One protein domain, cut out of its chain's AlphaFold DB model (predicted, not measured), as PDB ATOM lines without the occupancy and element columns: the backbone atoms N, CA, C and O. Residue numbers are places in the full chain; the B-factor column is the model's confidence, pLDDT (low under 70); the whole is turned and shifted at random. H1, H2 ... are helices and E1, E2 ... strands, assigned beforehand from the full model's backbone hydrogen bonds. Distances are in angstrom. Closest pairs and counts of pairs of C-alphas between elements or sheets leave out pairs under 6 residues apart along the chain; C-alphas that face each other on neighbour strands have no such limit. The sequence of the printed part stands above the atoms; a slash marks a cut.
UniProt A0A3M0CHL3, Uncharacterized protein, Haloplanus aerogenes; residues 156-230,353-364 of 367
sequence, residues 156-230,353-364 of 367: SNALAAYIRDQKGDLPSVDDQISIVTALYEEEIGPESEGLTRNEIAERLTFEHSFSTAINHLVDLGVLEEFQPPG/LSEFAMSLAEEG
ATOM      1  N   SER A 156      10.038  33.227 -52.567       82.88
ATOM      2  CA  SER A 156       9.731  34.562 -53.085       82.88
ATOM      3  C   SER A 156       8.327  34.671 -53.691       82.88
ATOM      4  O   SER A 156       7.727  35.745 -53.640       82.88
ATOM      5  N   ASN A 157       7.753  33.571 -54.191       82.31
ATOM      6  CA  ASN A 157       6.396  33.559 -54.743       82.31
ATOM      7  C   ASN A 157       5.329  33.769 -53.658       82.31
ATOM      8  O   ASN A 157       4.363  34.496 -53.897       82.31
ATOM      9  N   ALA A 158       5.534  33.211 -52.457       85.44
ATOM     10  CA  ALA A 158       4.684  33.457 -51.286       85.44
ATOM     11  C   ALA A 158       4.657  34.947 -50.926       85.44
ATOM     12  O   ALA A 158       3.602  35.562 -50.769       85.44
ATOM     13  N   LEU A 159       5.849  35.544 -50.859       85.94
ATOM     14  CA  LEU A 159       6.035  36.955 -50.537       85.94
ATOM     15  C   LEU A 159       5.384  37.852 -51.592       85.94
ATOM     16  O   LEU A 159       4.692  38.812 -51.254       85.94
ATOM     17  N   ALA A 160       5.559  37.519 -52.871       85.75
ATOM     18  CA  ALA A 160       4.966  38.264 -53.970       85.75
ATOM     19  C   ALA A 160       3.433  38.206 -53.946       85.75
ATOM     20  O   ALA A 160       2.779  39.232 -54.137       85.75
ATOM     21  N   ALA A 161       2.855  37.032 -53.686       82.31
ATOM     22  CA  ALA A 161       1.412  36.865 -53.559       82.31
ATOM     23  C   ALA A 161       0.849  37.681 -52.383       82.31
ATOM     24  O   ALA A 161      -0.107  38.430 -52.569       82.31
ATOM     25  N   TYR A 162       1.499  37.636 -51.216       86.12
ATOM     26  CA  TYR A 162       1.103  38.435 -50.053       86.12
ATOM     27  C   TYR A 162       1.151  39.945 -50.318       86.12
ATOM     28  O   TYR A 162       0.224  40.672 -49.964       86.12
ATOM     29  N   ILE A 163       2.204  40.439 -50.975       86.44
ATOM     30  CA  ILE A 163       2.322  41.867 -51.307       86.44
ATOM     31  C   ILE A 163       1.220  42.291 -52.284       86.44
ATOM     32  O   ILE A 163       0.622  43.353 -52.098       86.44
ATOM     33  N   ARG A 164       0.925  41.474 -53.305       83.62
ATOM     34  CA  ARG A 164      -0.161  41.758 -54.256       83.62
ATOM     35  C   ARG A 164      -1.525  41.771 -53.573       83.62
ATOM     36  O   ARG A 164      -2.307  42.674 -53.847       83.62
ATOM     37  N   ASP A 165      -1.788  40.843 -52.658       82.56
ATOM     38  CA  ASP A 165      -3.038  40.812 -51.889       82.56
ATOM     39  C   ASP A 165      -3.200  42.065 -51.010       82.56
ATOM     40  O   ASP A 165      -4.230  42.735 -51.030       82.56
ATOM     41  N   GLN A 166      -2.149  42.452 -50.287       82.06
ATOM     42  CA  GLN A 166      -2.231  43.575 -49.352       82.06
ATOM     43  C   GLN A 166      -2.162  44.954 -50.027       82.06
ATOM     44  O   GLN A 166      -2.647  45.941 -49.461       82.06
ATOM     45  N   LYS A 167      -1.496  45.064 -51.185       76.75
ATOM     46  CA  LYS A 167      -1.116  46.349 -51.803       76.75
ATOM     47  C   LYS A 167      -1.244  46.402 -53.330       76.75
ATOM     48  O   LYS A 167      -0.703  47.339 -53.910       76.75
ATOM     49  N   GLY A 168      -1.961  45.478 -53.968       63.94
ATOM     50  CA  GLY A 168      -2.031  45.322 -55.431       63.94
ATOM     51  C   GLY A 168      -2.373  46.579 -56.240       63.94
ATOM     52  O   GLY A 168      -1.918  46.710 -57.369       63.94
ATOM     53  N   ASP A 169      -3.086  47.541 -55.650       70.50
ATOM     54  CA  ASP A 169      -3.446  48.804 -56.313       70.50
ATOM     55  C   ASP A 169      -2.311  49.854 -56.331       70.50
ATOM     56  O   ASP A 169      -2.477  50.948 -56.880       70.50
ATOM     57  N   LEU A 170      -1.173  49.590 -55.676       72.75
ATOM     58  CA  LEU A 170      -0.064  50.540 -55.616       72.75
ATOM     59  C   LEU A 170       0.863  50.412 -56.834       72.75
ATOM     60  O   LEU A 170       1.300  49.310 -57.151       72.75
ATOM     61  N   PRO A 171       1.310  51.532 -57.436       69.56
ATOM     62  CA  PRO A 171       2.271  51.488 -58.541       69.56
ATOM     63  C   PRO A 171       3.591  50.799 -58.160       69.56
ATOM     64  O   PRO A 171       4.201  50.118 -58.964       69.56
ATOM     65  N   SER A 172       4.023  50.913 -56.898       78.25
ATOM     66  CA  SER A 172       5.296  50.353 -56.425       78.25
ATOM     67  C   SER A 172       5.277  48.840 -56.171       78.25
ATOM     68  O   SER A 172       6.188  48.349 -55.509       78.25
ATOM     69  N   VAL A 173       4.225  48.097 -56.534       81.06
ATOM     70  CA  VAL A 173       4.110  46.659 -56.212       81.06
ATOM     71  C   VAL A 173       5.231  45.847 -56.856       81.06
ATOM     72  O   VAL A 173       5.860  45.053 -56.162       81.06
ATOM     73  N   ASP A 174       5.562  46.096 -58.120       79.75
ATOM     74  CA  ASP A 174       6.606  45.331 -58.813       79.75
ATOM     75  C   ASP A 174       8.012  45.603 -58.251       79.75
ATOM     76  O   ASP A 174       8.801  44.673 -58.052       79.75
ATOM     77  N   ASP A 175       8.297  46.856 -57.877       83.06
ATOM     78  CA  ASP A 175       9.525  47.217 -57.157       83.06
ATOM     79  C   ASP A 175       9.594  46.532 -55.782       83.06
ATOM     80  O   ASP A 175      10.645  46.031 -55.382       83.06
ATOM     81  N   GLN A 176       8.475  46.480 -55.047       87.19
ATOM     82  CA  GLN A 176       8.399  45.795 -53.751       87.19
ATOM     83  C   GLN A 176       8.685  44.297 -53.896       87.19
ATOM     84  O   GLN A 176       9.451  43.745 -53.106       87.19
ATOM     85  N   ILE A 177       8.115  43.658 -54.922       87.00
ATOM     86  CA  ILE A 177       8.321  42.237 -55.222       87.00
ATOM     87  C   ILE A 177       9.780  41.969 -55.587       87.00
ATOM     88  O   ILE A 177      10.366  41.002 -55.101       87.00
ATOM     89  N   SER A 178      10.389  42.844 -56.383       86.50
ATOM     90  CA  SER A 178      11.794  42.724 -56.774       86.50
ATOM     91  C   SER A 178      12.734  42.827 -55.571       86.50
ATOM     92  O   SER A 178      13.660  42.026 -55.451       86.50
ATOM     93  N   ILE A 179      12.459  43.743 -54.633       88.50
ATOM     94  CA  ILE A 179      13.220  43.861 -53.381       88.50
ATOM     95  C   ILE A 179      13.138  42.559 -52.581       88.50
ATOM     96  O   ILE A 179      14.170  41.976 -52.263       88.50
ATOM     97  N   VAL A 180      11.934  42.073 -52.263       91.56
ATOM     98  CA  VAL A 180      11.804  40.881 -51.406       91.56
ATOM     99  C   VAL A 180      12.321  39.612 -52.074       91.56
ATOM    100  O   VAL A 180      12.890  38.766 -51.390       91.56
ATOM    101  N   THR A 181      12.193  39.505 -53.398       88.00
ATOM    102  CA  THR A 181      12.735  38.381 -54.171       88.00
ATOM    103  C   THR A 181      14.255  38.359 -54.077       88.00
ATOM    104  O   THR A 181      14.818  37.330 -53.719       88.00
ATOM    105  N   ALA A 182      14.914  39.499 -54.296       88.06
ATOM    106  CA  ALA A 182      16.368  39.587 -54.207       88.06
ATOM    107  C   ALA A 182      16.888  39.298 -52.794       88.06
ATOM    108  O   ALA A 182      17.842  38.541 -52.633       88.06
ATOM    109  N   LEU A 183      16.251  39.854 -51.754       91.00
ATOM    110  CA  LEU A 183      16.650  39.558 -50.376       91.00
ATOM    111  C   LEU A 183      16.451  38.079 -50.022       91.00
ATOM    112  O   LEU A 183      17.270  37.530 -49.292       91.00
ATOM    113  N   TYR A 184      15.393  37.439 -50.523       90.38
ATOM    114  CA  TYR A 184      15.150  36.017 -50.288       90.38
ATOM    115  C   TYR A 184      16.195  35.141 -50.994       90.38
ATOM    116  O   TYR A 184      16.775  34.257 -50.371       90.38
ATOM    117  N   GLU A 185      16.478  35.416 -52.270       87.75
ATOM    118  CA  GLU A 185      17.471  34.679 -53.064       87.75
ATOM    119  C   GLU A 185      18.903  34.827 -52.528       87.75
ATOM    120  O   GLU A 185      19.699  33.894 -52.626       87.75
ATOM    121  N   GLU A 186      19.230  35.980 -51.938       90.19
ATOM    122  CA  GLU A 186      20.514  36.235 -51.269       90.19
ATOM    123  C   GLU A 186      20.535  35.787 -49.791       90.19
ATOM    124  O   GLU A 186      21.507  36.063 -49.087       90.19
ATOM    125  N   GLU A 187      19.489  35.106 -49.302       90.19
ATOM    126  CA  GLU A 187      19.364  34.621 -47.916       90.19
ATOM    127  C   GLU A 187      19.500  35.743 -46.854       90.19
ATOM    128  O   GLU A 187      19.995  35.549 -45.740       90.19
ATOM    129  N   ILE A 188      19.030  36.954 -47.175       93.62
ATOM    130  CA  ILE A 188      19.058  38.136 -46.299       93.62
ATOM    131  C   ILE A 188      17.853  38.120 -45.342       93.62
ATOM    132  O   ILE A 188      16.960  38.972 -45.393       93.62
ATOM    133  N   GLY A 189      17.838  37.122 -44.458       91.12
ATOM    134  CA  GLY A 189      16.836  36.933 -43.406       91.12
ATOM    135  C   GLY A 189      17.253  37.465 -42.023       91.12
ATOM    136  O   GLY A 189      18.246  38.187 -41.908       91.12
ATOM    137  N   PRO A 190      16.538  37.086 -40.949       91.19
ATOM    138  CA  PRO A 190      16.774  37.532 -39.567       91.19
ATOM    139  C   PRO A 190      18.159  37.209 -38.990       91.19
ATOM    140  O   PRO A 190      18.635  37.895 -38.089       91.19
ATOM    141  N   GLU A 191      18.839  36.198 -39.523       89.00
ATOM    142  CA  GLU A 191      20.208  35.846 -39.123       89.00
ATOM    143  C   GLU A 191      21.277  36.643 -39.897       89.00
ATOM    144  O   GLU A 191      22.464  36.591 -39.572       89.00
ATOM    145  N   SER A 192      20.874  37.414 -40.912       90.81
ATOM    146  CA  SER A 192      21.762  38.275 -41.691       90.81
ATOM    147  C   SER A 192      22.016  39.613 -40.990       90.81
ATOM    148  O   SER A 192      21.156  40.158 -40.285       90.81
ATOM    149  N   GLU A 193      23.186  40.203 -41.263       87.38
ATOM    150  CA  GLU A 193      23.511  41.583 -40.878       87.38
ATOM    151  C   GLU A 193      22.595  42.614 -41.556       87.38
ATOM    152  O   GLU A 193      22.579  43.776 -41.149       87.38
ATOM    153  N   GLY A 194      21.831  42.204 -42.575       91.31
ATOM    154  CA  GLY A 194      20.970  43.075 -43.364       91.31
ATOM    155  C   GLY A 194      21.762  43.991 -44.294       91.31
ATOM    156  O   GLY A 194      22.974  44.169 -44.158       91.31
ATOM    157  N   LEU A 195      21.062  44.602 -45.243       90.69
ATOM    158  CA  LEU A 195      21.645  45.490 -46.244       90.69
ATOM    159  C   LEU A 195      21.204  46.932 -46.014       90.69
ATOM    160  O   LEU A 195      20.095  47.207 -45.558       90.69
ATOM    161  N   THR A 196      22.068  47.881 -46.342       89.31
ATOM    162  CA  THR A 196      21.710  49.299 -46.391       89.31
ATOM    163  C   THR A 196      20.844  49.606 -47.613       89.31
ATOM    164  O   THR A 196      20.821  48.869 -48.599       89.31
ATOM    165  N   ARG A 197      20.166  50.761 -47.584       87.56
ATOM    166  CA  ARG A 197      19.397  51.279 -48.729       87.56
ATOM    167  C   ARG A 197      20.212  51.295 -50.026       87.56
ATOM    168  O   ARG A 197      19.708  50.872 -51.056       87.56
ATOM    169  N   ASN A 198      21.457  51.765 -49.968       83.25
ATOM    170  CA  ASN A 198      22.310  51.860 -51.152       83.25
ATOM    171  C   ASN A 198      22.705  50.479 -51.678       83.25
ATOM    172  O   ASN A 198      22.634  50.254 -52.877       83.25
ATOM    173  N   GLU A 199      23.050  49.545 -50.793       86.31
ATOM    174  CA  GLU A 199      23.416  48.182 -51.191       86.31
ATOM    175  C   GLU A 199      22.262  47.458 -51.894       86.31
ATOM    176  O   GLU A 199      22.487  46.774 -52.890       86.31
ATOM    177  N   ILE A 200      21.024  47.624 -51.420       85.50
ATOM    178  CA  ILE A 200      19.844  47.086 -52.115       85.50
ATOM    179  C   ILE A 200      19.643  47.822 -53.446       85.50
ATOM    180  O   ILE A 200      19.366  47.194 -54.466       85.50
ATOM    181  N   ALA A 201      19.814  49.147 -53.458       84.19
ATOM    182  CA  ALA A 201      19.593  49.943 -54.656       84.19
ATOM    183  C   ALA A 201      20.604  49.669 -55.784       84.19
ATOM    184  O   ALA A 201      20.272  49.822 -56.951       84.19
ATOM    185  N   GLU A 202      21.827  49.254 -55.453       83.31
ATOM    186  CA  GLU A 202      22.857  48.873 -56.429       83.31
ATOM    187  C   GLU A 202      22.588  47.516 -57.094       83.31
ATOM    188  O   GLU A 202      23.112  47.246 -58.175       83.31
ATOM    189  N   ARG A 203      21.775  46.661 -56.464       79.88
ATOM    190  CA  ARG A 203      21.451  45.314 -56.961       79.88
ATOM    191  C   ARG A 203      20.284  45.297 -57.940       79.88
ATOM    192  O   ARG A 203      20.161  44.357 -58.718       79.88
ATOM    193  N   LEU A 204      19.422  46.308 -57.884       79.25
ATOM    194  CA  LEU A 204      18.121  46.298 -58.541       79.25
ATOM    195  C   LEU A 204      17.885  47.574 -59.343       79.25
ATOM    196  O   LEU A 204      18.382  48.652 -59.026       79.25
ATOM    197  N   THR A 205      17.079  47.448 -60.388       73.81
ATOM    198  CA  THR A 205      16.547  48.581 -61.145       73.81
ATOM    199  C   THR A 205      15.123  48.857 -60.686       73.81
ATOM    200  O   THR A 205      14.334  47.921 -60.619       73.81
ATOM    201  N   PHE A 206      14.796  50.120 -60.404       71.31
ATOM    202  CA  PHE A 206      13.469  50.519 -59.923       71.31
ATOM    203  C   PHE A 206      12.770  51.423 -60.924       71.31
ATOM    204  O   PHE A 206      13.398  52.316 -61.504       71.31
ATOM    205  N   GLU A 207      11.464  51.233 -61.066       58.59
ATOM    206  CA  GLU A 207      10.611  52.104 -61.877       58.59
ATOM    207  C   GLU A 207      10.006  53.242 -61.041       58.59
ATOM    208  O   GLU A 207       9.830  54.365 -61.528       58.59
ATOM    209  N   HIS A 208       9.759  52.995 -59.752       71.06
ATOM    210  CA  HIS A 208       9.236  53.967 -58.799       71.06
ATOM    211  C   HIS A 208      10.251  54.335 -57.710       71.06
ATOM    212  O   HIS A 208      11.414  53.932 -57.689       71.06
ATOM    213  N   SER A 209       9.826  55.209 -56.789       74.88
ATOM    214  CA  SER A 209      10.693  55.666 -55.707       74.88
ATOM    215  C   SER A 209      11.052  54.512 -54.770       74.88
ATOM    216  O   SER A 209      10.228  54.067 -53.970       74.88
ATOM    217  N   PHE A 210      12.320  54.108 -54.808       78.12
ATOM    218  CA  PHE A 210      12.907  53.095 -53.932       78.12
ATOM    219  C   PHE A 210      12.595  53.306 -52.439       78.12
ATOM    220  O   PHE A 210      12.278  52.368 -51.711       78.12
ATOM    221  N   SER A 211      12.619  54.563 -51.978       81.19
ATOM    222  CA  SER A 211      12.298  54.887 -50.580       81.19
ATOM    223  C   SER A 211      10.844  54.578 -50.226       81.19
ATOM    224  O   SER A 211      10.573  54.144 -49.110       81.19
ATOM    225  N   THR A 212       9.915  54.781 -51.161       82.75
ATOM    226  CA  THR A 212       8.496  54.468 -50.962       82.75
ATOM    227  C   THR A 212       8.273  52.959 -50.904       82.75
ATOM    228  O   THR A 212       7.565  52.494 -50.016       82.75
ATOM    229  N   ALA A 213       8.919  52.195 -51.792       84.06
ATOM    230  CA  ALA A 213       8.818  50.736 -51.808       84.06
ATOM    231  C   ALA A 213       9.317  50.111 -50.493       84.06
ATOM    232  O   ALA A 213       8.603  49.315 -49.888       84.06
ATOM    233  N   ILE A 214      10.488  50.535 -49.995       88.25
ATOM    234  CA  ILE A 214      11.008  50.063 -48.702       88.25
ATOM    235  C   ILE A 214      10.065  50.409 -47.551       88.25
ATOM    236  O   ILE A 214       9.769  49.541 -46.735       88.25
ATOM    237  N   ASN A 215       9.583  51.653 -47.475       87.88
ATOM    238  CA  ASN A 215       8.714  52.057 -46.371       87.88
ATOM    239  C   ASN A 215       7.426  51.216 -46.336       87.88
ATOM    240  O   ASN A 215       7.028  50.767 -45.269       87.88
ATOM    241  N   HIS A 216       6.818  50.931 -47.492       88.12
ATOM    242  CA  HIS A 216       5.633  50.070 -47.555       88.12
ATOM    243  C   HIS A 216       5.919  48.631 -47.107       88.12
ATOM    244  O   HIS A 216       5.097  48.039 -46.413       88.12
ATOM    245  N   LEU A 217       7.078  48.073 -47.463       90.56
ATOM    246  CA  LEU A 217       7.475  46.733 -47.022       90.56
ATOM    247  C   LEU A 217       7.731  46.662 -45.513       90.56
ATOM    248  O   LEU A 217       7.399  45.655 -44.885       90.56
ATOM    249  N   VAL A 218       8.296  47.722 -44.929       92.12
ATOM    250  CA  VAL A 218       8.459  47.850 -43.474       92.12
ATOM    251  C   VAL A 218       7.095  47.976 -42.791       92.12
ATOM    252  O   VAL A 218       6.832  47.269 -41.822       92.12
ATOM    253  N   ASP A 219       6.189  48.795 -43.331       91.19
ATOM    254  CA  ASP A 219       4.826  48.960 -42.802       91.19
ATOM    255  C   ASP A 219       4.010  47.655 -42.853       91.19
ATOM    256  O   ASP A 219       3.201  47.390 -41.964       91.19
ATOM    257  N   LEU A 220       4.226  46.827 -43.882       89.31
ATOM    258  CA  LEU A 220       3.628  45.492 -44.003       89.31
ATOM    259  C   LEU A 220       4.247  44.457 -43.050       89.31
ATOM    260  O   LEU A 220       3.742  43.337 -42.967       89.31
ATOM    261  N   GLY A 221       5.344  44.798 -42.371       90.81
ATOM    262  CA  GLY A 221       6.114  43.872 -41.546       90.81
ATOM    263  C   GLY A 221       6.884  42.826 -42.351       90.81
ATOM    264  O   GLY A 221       7.358  41.856 -41.768       90.81
ATOM    265  N   VAL A 222       7.012  42.995 -43.670       93.19
ATOM    266  CA  VAL A 222       7.772  42.085 -44.544       93.19
ATOM    267  C   VAL A 222       9.272  42.350 -44.417       93.19
ATOM    268  O   VAL A 222      10.068  41.415 -44.366       93.19
ATOM    269  N   LEU A 223       9.661  43.622 -44.307       95.38
ATOM    270  CA  LEU A 223      11.031  44.016 -43.979       95.38
ATOM    271  C   LEU A 223      11.141  44.472 -42.526       95.38
ATOM    272  O   LEU A 223      10.310  45.228 -42.027       95.38
ATOM    273  N   GLU A 224      12.221  44.064 -41.872       94.06
ATOM    274  CA  GLU A 224      12.656  44.628 -40.599       94.06
ATOM    275  C   GLU A 224      13.657  45.760 -40.865       94.06
ATOM    276  O   GLU A 224      14.718  45.531 -41.448       94.06
ATOM    277  N   GLU A 225      13.329  46.979 -40.428       93.94
ATOM    278  CA  GLU A 225      14.266  48.104 -40.366       93.94
ATOM    279  C   GLU A 225      14.906  48.156 -38.976       93.94
ATOM    280  O   GLU A 225      14.214  48.287 -37.965       93.94
ATOM    281  N   PHE A 226      16.236  48.103 -38.912       89.31
ATOM    282  CA  PHE A 226      16.956  48.195 -37.647       89.31
ATOM    283  C   PHE A 226      18.283  48.936 -37.795       89.31
ATOM    284  O   PHE A 226      18.865  49.045 -38.875       89.31
ATOM    285  N   GLN A 227      18.773  49.470 -36.678       85.38
ATOM    286  CA  GLN A 227      20.126  50.001 -36.590       85.38
ATOM    287  C   GLN A 227      21.010  48.948 -35.911       85.38
ATOM    288  O   GLN A 227      20.621  48.435 -34.857       85.38
ATOM    289  N   PRO A 228      22.184  48.615 -36.476       79.81
ATOM    290  CA  PRO A 228      23.110  47.689 -35.839       79.81
ATOM    291  C   PRO A 228      23.430  48.118 -34.401       79.81
ATOM    292  O   PRO A 228      23.534  49.322 -34.134       79.81
ATOM    293  N   PRO A 229      23.614  47.169 -33.467       74.50
ATOM    294  CA  PRO A 229      23.965  47.498 -32.095       74.50
ATOM    295  C   PRO A 229      25.289  48.270 -32.062       74.50
ATOM    296  O   PRO A 229      26.299  47.827 -32.604       74.50
ATOM    297  N   GLY A 230      25.284  49.434 -31.417       70.69
ATOM    298  CA  GLY A 230      26.448  50.312 -31.351       70.69
ATOM    299  C   GLY A 230      26.060  51.785 -31.272       70.69
ATOM    300  O   GLY A 230      24.876  52.120 -31.177       70.69
ATOM    301  N   LEU A 353      14.694  40.622 -44.514       95.81
ATOM    302  CA  LEU A 353      13.405  39.950 -44.373       95.81
ATOM    303  C   LEU A 353      13.135  39.686 -42.892       95.81
ATOM    304  O   LEU A 353      14.020  39.254 -42.152       95.81
ATOM    305  N   SER A 354      11.916  39.995 -42.462       95.69
ATOM    306  CA  SER A 354      11.486  39.738 -41.093       95.69
ATOM    307  C   SER A 354      11.275  38.239 -40.853       95.69
ATOM    308  O   SER A 354      11.112  37.458 -41.790       95.69
ATOM    309  N   GLU A 355      11.198  37.843 -39.582       93.12
ATOM    310  CA  GLU A 355      10.774  36.489 -39.185       93.12
ATOM    311  C   GLU A 355       9.423  36.110 -39.803       93.12
ATOM    312  O   GLU A 355       9.226  34.989 -40.260       93.12
ATOM    313  N   PHE A 356       8.497  37.074 -39.863       92.38
ATOM    314  CA  PHE A 356       7.193  36.885 -40.491       92.38
ATOM    315  C   PHE A 356       7.328  36.584 -41.986       92.38
ATOM    316  O   PHE A 356       6.705  35.646 -42.469       92.38
ATOM    317  N   ALA A 357       8.152  37.344 -42.709       92.06
ATOM    318  CA  ALA A 357       8.377  37.109 -44.128       92.06
ATOM    319  C   ALA A 357       9.050  35.751 -44.382       92.06
ATOM    320  O   ALA A 357       8.645  35.034 -45.291       92.06
ATOM    321  N   MET A 358      10.035  35.367 -43.568       91.56
ATOM    322  CA  MET A 358      10.699  34.067 -43.710       91.56
ATOM    323  C   MET A 358       9.754  32.902 -43.418       91.56
ATOM    324  O   MET A 358       9.664  31.989 -44.228       91.56
ATOM    325  N   SER A 359       8.982  32.968 -42.329       89.38
ATOM    326  CA  SER A 359       7.953  31.963 -42.021       89.38
ATOM    327  C   SER A 359       6.912  31.878 -43.138       89.38
ATOM    328  O   SER A 359       6.596  30.787 -43.593       89.38
ATOM    329  N   LEU A 360       6.459  33.015 -43.675       88.44
ATOM    330  CA  LEU A 360       5.531  33.051 -44.807       88.44
ATOM    331  C   LEU A 360       6.115  32.416 -46.078       88.44
ATOM    332  O   LEU A 360       5.397  31.765 -46.829       88.44
ATOM    333  N   ALA A 361       7.406  32.612 -46.332       86.75
ATOM    334  CA  ALA A 361       8.102  32.009 -47.459       86.75
ATOM    335  C   ALA A 361       8.333  30.498 -47.265       86.75
ATOM    336  O   ALA A 361       8.263  29.740 -48.229       86.75
ATOM    337  N   GLU A 362       8.596  30.040 -46.043       84.62
ATOM    338  CA  GLU A 362       8.885  28.631 -45.737       84.62
ATOM    339  C   GLU A 362       7.624  27.773 -45.575       84.62
ATOM    340  O   GLU A 362       7.580  26.651 -46.073       84.62
ATOM    341  N   GLU A 363       6.612  28.292 -44.879       81.38
ATOM    342  CA  GLU A 363       5.333  27.620 -44.604       81.38
ATOM    343  C   GLU A 363       4.314  27.841 -45.729       81.38
ATOM    344  O   GLU A 363       3.323  27.126 -45.829       81.38
ATOM    345  N   GLY A 364       4.567  28.839 -46.576       66.19
ATOM    346  CA  GLY A 364       3.725  29.228 -47.690       66.19
ATOM    347  C   GLY A 364       2.384  29.852 -47.303       66.19
ATOM    348  O   GLY A 364       1.947  29.874 -46.150       66.19
TER     349      GLY A 364
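This is residues 156 to 230 and 353 to 364 of the 367 residues of an uncharacterized protein of Haloplanus aerogenes (UniProt A0A3M0CHL3). Helix H2 makes the middle, with H1 folded back beside it as a helical hairpin; H4 crosses the first residues of H2, and H5 packs on the first residues of H1. H3 lies off to one side near H2 and H4, while strand E1 and residues 227 to 230 run outward to a cut. The 87 printed residues hold five named helices and one named strand, in the order H1, H2, H3, H4, E1, H5, and the class is mostly helix. The whole is compact, with a radius of gyration of the C-alphas of 12.1 A and spans of 39 by 30 by 21 A.

H1, residues 156 to 167, begins at C-alpha 156 (9.731, 34.562, -53.085) and is 16.1 A long. H2, residues 173 to 185, measures 18.2 A. H3 is residues 197 to 203, 10.4 A, and H4 is residues 210 to 219, 14.4 A. E1, residues 223 to 226, is 9.6 A long and pairs with no named strand. H5, residues 355 to 363, measures 11.7 A and ends at C-alpha 363 (5.333, 27.620, -44.604).

H1 and H2 touch at a shallow tilt of 28 degrees, opposite ways; their closest C-alphas, Ser 156 and Thr 181, are 5.0 A apart. With residues 156 to 159 alone H1 touches H5 at a steep tilt of 60 degrees, closest at the C-alphas of Ala 158 and Ala 361, 5.3 A. With residues 173 to 176 alone H2 touches H4, about perpendicular at 75 degrees, closest at the C-alphas of Gln 176 and Ala 213, 5.3 A. H3 is close to H2 but not clearly touching, the closest C-alphas, Ile 179 and Ile 200, being 7.5 A apart. The closest C-alphas of H4 and E1, Leu 217 and Leu 223, are 5.4 A apart. H3 and H5 are apart. In H1, H2, H4 and H5 every O i to N i+4 pair is within hydrogen-bond range; in H3, 2 of 3 are.

The C-alphas of Asp 169 and Gly 230, the two farthest apart, are 39.0 A from each other. Residues 231 to 352 are not printed, and C-alphas 230 and 353 are 21.1 A apart across the cut. The link from H2 to H3 is long. Residues 168, 171, 207 and 364 have pLDDT under 70.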